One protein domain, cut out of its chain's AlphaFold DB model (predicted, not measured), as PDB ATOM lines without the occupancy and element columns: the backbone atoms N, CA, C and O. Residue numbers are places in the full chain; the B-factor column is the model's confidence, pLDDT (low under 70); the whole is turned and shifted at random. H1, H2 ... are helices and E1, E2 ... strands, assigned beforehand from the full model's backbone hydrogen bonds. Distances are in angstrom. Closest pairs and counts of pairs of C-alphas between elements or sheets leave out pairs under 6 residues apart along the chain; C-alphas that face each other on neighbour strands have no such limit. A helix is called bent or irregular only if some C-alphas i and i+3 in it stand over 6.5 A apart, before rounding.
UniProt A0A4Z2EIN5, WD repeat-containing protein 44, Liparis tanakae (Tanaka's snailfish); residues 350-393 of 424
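This is residues 350 to 393 of the 424 residues of the protein "WD repeat-containing protein 44" of Liparis tanakae (Tanaka's snailfish) (UniProt A0A4Z2EIN5). What is the shape? A small head combines the hairpin E1 and E2 with short helices H1 and H2; residues 377 to 393 stick out as an arm ending in H3. What builds it? 44 residues are printed, with three named helices and two named strands, H1, E1, E2, H2, H3, mostly helix, the sheet antiparallel. The whole is extended, radius of gyration of the C-alphas 15.1 A, spanning 44 by 23 by 11 A.

How do the strands pair? E1, residues 357 to 359, and E2, residues 366 to 368, form an antiparallel hairpin; N 358 and O 367 are within hydrogen-bond range at 2.8 A. Where are the helices? H1, residues 350 to 355, touches H2, residues 369 to 375, about perpendicular at 89 degrees; the closest C-alphas, of Leu 353 and Ile 370, are 4.9 A apart. H3, residues 382 to 393, is apart from H1, E1, E2 and H2. Do the backbones close? O i to N i+4 pairs are within hydrogen-bond range throughout H1, 7 of 8 in H3 and 0 of 3 in H2, where 3 of 4 O i to N i+3 pairs are.

Where does H1 begin? At C-alpha 350, (35.509, 65.715, 122.985). Where does H3 end? After 18.0 A, at C-alpha 393, (26.194, 45.066, 85.829). Which helices are irregular? H2, with C-alphas 370 and 373 7.1 A apart, and only just H3, with C-alphas 390 and 393 6.8 A apart.

How large? The farthest C-alphas, of Glu 351 and Glu 393, are 46.2 A apart. Any cut or weak place? The printed part has no cut and no long link, and no printed residue is under 70 in pLDDT.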
ATOM      1  N   GLU A 350      34.530  65.115 123.872       92.50
ATOM      2  CA  GLU A 350      35.509  65.715 122.985       92.50
ATOM      3  C   GLU A 350      36.940  65.506 123.505       92.50
ATOM      4  O   GLU A 350      37.826  65.113 122.748       92.50
ATOM      5  N   GLU A 351      37.169  65.706 124.809       92.31
ATOM      6  CA  GLU A 351      38.465  65.446 125.452       92.31
ATOM      7  C   GLU A 351      38.806  63.950 125.444       92.31
ATOM      8  O   GLU A 351      39.951  63.576 125.176       92.31
ATOM      9  N   ILE A 352      37.818  63.084 125.696       93.75
ATOM     10  CA  ILE A 352      37.997  61.630 125.632       93.75
ATOM     11  C   ILE A 352      38.388  61.226 124.205       93.75
ATOM     12  O   ILE A 352      39.418  60.575 124.023       93.75
ATOM     13  N   LEU A 353      37.638  61.664 123.194       94.44
ATOM     14  CA  LEU A 353      37.902  61.378 121.782       94.44
ATOM     15  C   LEU A 353      39.257  61.936 121.317       94.44
ATOM     16  O   LEU A 353      39.929  61.308 120.500       94.44
ATOM     17  N   ALA A 354      39.695  63.083 121.839       93.19
ATOM     18  CA  ALA A 354      41.017  63.635 121.541       93.19
ATOM     19  C   ALA A 354      42.160  62.861 122.225       93.19
ATOM     20  O   ALA A 354      43.262  62.794 121.683       93.19
ATOM     21  N   SER A 355      41.911  62.275 123.402       92.00
ATOM     22  CA  SER A 355      42.922  61.535 124.175       92.00
ATOM     23  C   SER A 355      43.181  60.110 123.670       92.00
ATOM     24  O   SER A 355      44.267  59.565 123.877       92.00
ATOM     25  N   VAL A 356      42.199  59.487 123.013       93.62
ATOM     26  CA  VAL A 356      42.316  58.114 122.507       93.62
ATOM     27  C   VAL A 356      43.062  58.123 121.176       93.62
ATOM     28  O   VAL A 356      42.550  58.624 120.182       93.62
ATOM     29  N   MET A 357      44.258  57.536 121.135       94.44
ATOM     30  CA  MET A 357      45.039  57.382 119.902       94.44
ATOM     31  C   MET A 357      44.645  56.109 119.151       94.44
ATOM     32  O   MET A 357      44.500  55.040 119.750       94.44
ATOM     33  N   ILE A 358      44.514  56.209 117.831       93.25
ATOM     34  CA  ILE A 358      44.176  55.102 116.934       93.25
ATOM     35  C   ILE A 358      45.269  54.944 115.896       93.25
ATOM     36  O   ILE A 358      45.707  55.913 115.286       93.25
ATOM     37  N   LYS A 359      45.671  53.696 115.664       94.62
ATOM     38  CA  LYS A 359      46.657  53.334 114.655       94.62
ATOM     39  C   LYS A 359      45.986  52.751 113.423       94.62
ATOM     40  O   LYS A 359      45.266  51.757 113.520       94.62
ATOM     41  N   ASN A 360      46.290  53.312 112.264       90.50
ATOM     42  CA  ASN A 360      46.003  52.675 110.994       90.50
ATOM     43  C   ASN A 360      47.010  51.532 110.774       90.50
ATOM     44  O   ASN A 360      48.220  51.751 110.766       90.50
ATOM     45  N   LEU A 361      46.520  50.298 110.634       91.81
ATOM     46  CA  LEU A 361      47.381  49.122 110.463       91.81
ATOM     47  C   LEU A 361      48.025  49.046 109.074       91.81
ATOM     48  O   LEU A 361      49.085  48.439 108.942       91.81
ATOM     49  N   ASP A 362      47.418  49.679 108.071       88.25
ATOM     50  CA  ASP A 362      47.894  49.645 106.689       88.25
ATOM     51  C   ASP A 362      48.976  50.703 106.438       88.25
ATOM     52  O   ASP A 362      49.951  50.448 105.732       88.25
ATOM     53  N   THR A 363      48.832  51.892 107.032       89.19
ATOM     54  CA  THR A 363      49.778  53.011 106.850       89.19
ATOM     55  C   THR A 363      50.731  53.199 108.029       89.19
ATOM     56  O   THR A 363      51.744  53.885 107.899       89.19
ATOM     57  N   GLY A 364      50.425  52.607 109.186       90.94
ATOM     58  CA  GLY A 364      51.156  52.820 110.434       90.94
ATOM     59  C   GLY A 364      50.920  54.191 111.079       90.94
ATOM     60  O   GLY A 364      51.521  54.461 112.117       90.94
ATOM     61  N   GLU A 365      50.071  55.037 110.488       92.38
ATOM     62  CA  GLU A 365      49.747  56.381 110.974       92.38
ATOM     63  C   GLU A 365      48.941  56.309 112.279       92.38
ATOM     64  O   GLU A 365      47.984  55.539 112.380       92.38
ATOM     65  N   GLU A 366      49.325  57.102 113.280       93.25
ATOM     66  CA  GLU A 366      48.626  57.202 114.564       93.25
ATOM     67  C   GLU A 366      47.933  58.564 114.663       93.25
ATOM     68  O   GLU A 366      48.593  59.602 114.712       93.25
ATOM     69  N   ILE A 367      46.602  58.555 114.683       94.06
ATOM     70  CA  ILE A 367      45.751  59.750 114.730       94.06
ATOM     71  C   ILE A 367      44.826  59.690 115.950       94.06
ATOM     72  O   ILE A 367      44.417  58.597 116.350       94.06
ATOM     73  N   PRO A 368      44.482  60.830 116.575       94.88
ATOM     74  CA  PRO A 368      43.507  60.838 117.658       94.88
ATOM     75  C   PRO A 368      42.127  60.418 117.130       94.88
ATOM     76  O   PRO A 368      41.770  60.720 115.989       94.88
ATOM     77  N   LEU A 369      41.337  59.739 117.962       93.69
ATOM     78  CA  LEU A 369      40.032  59.178 117.600       93.69
ATOM     79  C   LEU A 369      39.076  60.254 117.068       93.69
ATOM     80  O   LEU A 369      38.337  59.987 116.126       93.69
ATOM     81  N   ILE A 370      39.164  61.484 117.580       93.12
ATOM     82  CA  ILE A 370      38.399  62.631 117.069       93.12
ATOM     83  C   ILE A 370      38.621  62.909 115.568       93.12
ATOM     84  O   ILE A 370      37.704  63.358 114.895       93.12
ATOM     85  N   GLN A 371      39.810  62.619 115.025       93.00
ATOM     86  CA  GLN A 371      40.145  62.819 113.603       93.00
ATOM     87  C   GLN A 371      39.980  61.545 112.768       93.00
ATOM     88  O   GLN A 371      40.128  61.579 111.546       93.00
ATOM     89  N   ALA A 372      39.706  60.403 113.404       91.12
ATOM     90  CA  ALA A 372      39.695  59.120 112.719       91.12
ATOM     91  C   ALA A 372      38.567  59.017 111.684       91.12
ATOM     92  O   ALA A 372      38.793  58.477 110.604       91.12
ATOM     93  N   GLU A 373      37.385  59.569 111.962       87.38
ATOM     94  CA  GLU A 373      36.235  59.501 111.048       87.38
ATOM     95  C   GLU A 373      36.531  60.133 109.679       87.38
ATOM     96  O   GLU A 373      36.181  59.562 108.651       87.38
ATOM     97  N   GLU A 374      37.264  61.249 109.647       86.69
ATOM     98  CA  GLU A 374      37.621  61.953 108.406       86.69
ATOM     99  C   GLU A 374      38.639  61.191 107.545       86.69
ATOM    100  O   GLU A 374      38.782  61.454 106.348       86.69
ATOM    101  N   LYS A 375      39.387  60.268 108.156       83.19
ATOM    102  CA  LYS A 375      40.415  59.458 107.486       83.19
ATOM    103  C   LYS A 375      39.903  58.091 107.067       83.19
ATOM    104  O   LYS A 375      40.528  57.436 106.233       83.19
ATOM    105  N   LEU A 376      38.786  57.649 107.637       77.81
ATOM    106  CA  LEU A 376      38.182  56.380 107.282       77.81
ATOM    107  C   LEU A 376      37.300  56.553 106.038       77.81
ATOM    108  O   LEU A 376      36.545  57.520 105.936       77.81
ATOM    109  N   PRO A 377      37.352  55.611 105.078       82.19
ATOM    110  CA  PRO A 377      36.373  55.569 104.005       82.19
ATOM    111  C   PRO A 377      34.967  55.562 104.604       82.19
ATOM    112  O   PRO A 377      34.679  54.743 105.480       82.19
ATOM    113  N   ALA A 378      34.100  56.458 104.126       81.81
ATOM    114  CA  ALA A 378      32.730  56.557 104.613       81.81
ATOM    115  C   ALA A 378      32.073  55.170 104.585       81.81
ATOM    116  O   ALA A 378      32.030  54.508 103.542       81.81
ATOM    117  N   GLY A 379      31.590  54.716 105.742       82.25
ATOM    118  CA  GLY A 379      30.931  53.424 105.865       82.25
ATOM    119  C   GLY A 379      29.725  53.365 104.930       82.25
ATOM    120  O   GLY A 379      28.711  54.019 105.161       82.25
ATOM    121  N   ILE A 380      29.823  52.592 103.849       88.94
ATOM    122  CA  ILE A 380      28.714  52.426 102.908       88.94
ATOM    123  C   ILE A 380      27.665  51.534 103.568       88.94
ATOM    124  O   ILE A 380      27.976  50.451 104.069       88.94
ATOM    125  N   ASN A 381      26.403  51.963 103.525       91.38
ATOM    126  CA  ASN A 381      25.285  51.172 104.023       91.38
ATOM    127  C   ASN A 381      25.299  49.761 103.382       91.38
ATOM    128  O   ASN A 381      25.405  49.655 102.157       91.38
ATOM    129  N   PRO A 382      25.165  48.669 104.161       94.88
ATOM    130  CA  PRO A 382      25.251  47.304 103.636       94.88
ATOM    131  C   PRO A 382      24.208  47.012 102.546       94.88
ATOM    132  O   PRO A 382      24.496  46.266 101.605       94.88
ATOM    133  N   LEU A 383      23.024  47.630 102.629       93.94
ATOM    134  CA  LEU A 383      22.004  47.570 101.586       93.94
ATOM    135  C   LEU A 383      22.473  48.294 100.327       93.94
ATOM    136  O   LEU A 383      22.417  47.705  99.251       93.94
ATOM    137  N   THR A 384      22.971  49.528 100.453       95.50
ATOM    138  CA  THR A 384      23.541  50.280  99.324       95.50
ATOM    139  C   THR A 384      24.631  49.467  98.644       95.50
ATOM    140  O   THR A 384      24.611  49.322  97.427       95.50
ATOM    141  N   LEU A 385      25.519  48.840  99.414       92.31
ATOM    142  CA  LEU A 385      26.585  47.995  98.887       92.31
ATOM    143  C   LEU A 385      26.035  46.748  98.174       92.31
ATOM    144  O   LEU A 385      26.547  46.366  97.122       92.31
ATOM    145  N   HIS A 386      24.979  46.118  98.699       94.56
ATOM    146  CA  HIS A 386      24.316  44.990  98.037       94.56
ATOM    147  C   HIS A 386      23.628  45.405  96.733       94.56
ATOM    148  O   HIS A 386      23.815  44.734  95.717       94.56
ATOM    149  N   ILE A 387      22.873  46.509  96.756       95.19
ATOM    150  CA  ILE A 387      22.217  47.081  95.579       95.19
ATOM    151  C   ILE A 387      23.280  47.414  94.545       95.19
ATOM    152  O   ILE A 387      23.221  46.853  93.463       95.19
ATOM    153  N   MET A 388      24.298  48.200  94.897       93.12
ATOM    154  CA  MET A 388      25.414  48.525  94.009       93.12
ATOM    155  C   MET A 388      26.060  47.266  93.437       93.12
ATOM    156  O   MET A 388      26.249  47.189  92.232       93.12
ATOM    157  N   ARG A 389      26.359  46.243  94.249       93.00
ATOM    158  CA  ARG A 389      26.947  44.988  93.747       93.00
ATOM    159  C   ARG A 389      26.045  44.303  92.717       93.00
ATOM    160  O   ARG A 389      26.559  43.753  91.751       93.00
ATOM    161  N   ARG A 390      24.728  44.324  92.929       93.62
ATOM    162  CA  ARG A 390      23.734  43.721  92.030       93.62
ATOM    163  C   ARG A 390      23.456  44.569  90.792       93.62
ATOM    164  O   ARG A 390      23.212  44.006  89.739       93.62
ATOM    165  N   THR A 391      23.472  45.894  90.907       93.00
ATOM    166  CA  THR A 391      23.116  46.824  89.828       93.00
ATOM    167  C   THR A 391      24.320  47.313  89.029       93.00
ATOM    168  O   THR A 391      24.132  47.858  87.944       93.00
ATOM    169  N   LYS A 392      25.553  47.069  89.506       90.50
ATOM    170  CA  LYS A 392      26.804  47.422  88.810       90.50
ATOM    171  C   LYS A 392      26.864  46.854  87.390       90.50
ATOM    172  O   LYS A 392      27.428  47.496  86.515       90.50
ATOM    173  N   GLU A 393      26.266  45.685  87.159       76.81
ATOM    174  CA  GLU A 393      26.194  45.066  85.829       76.81
ATOM    175  C   GLU A 393      25.095  45.664  84.932       76.81
ATOM    176  O   GLU A 393      25.291  45.782  83.728       76.81
TER     177      GLU A 393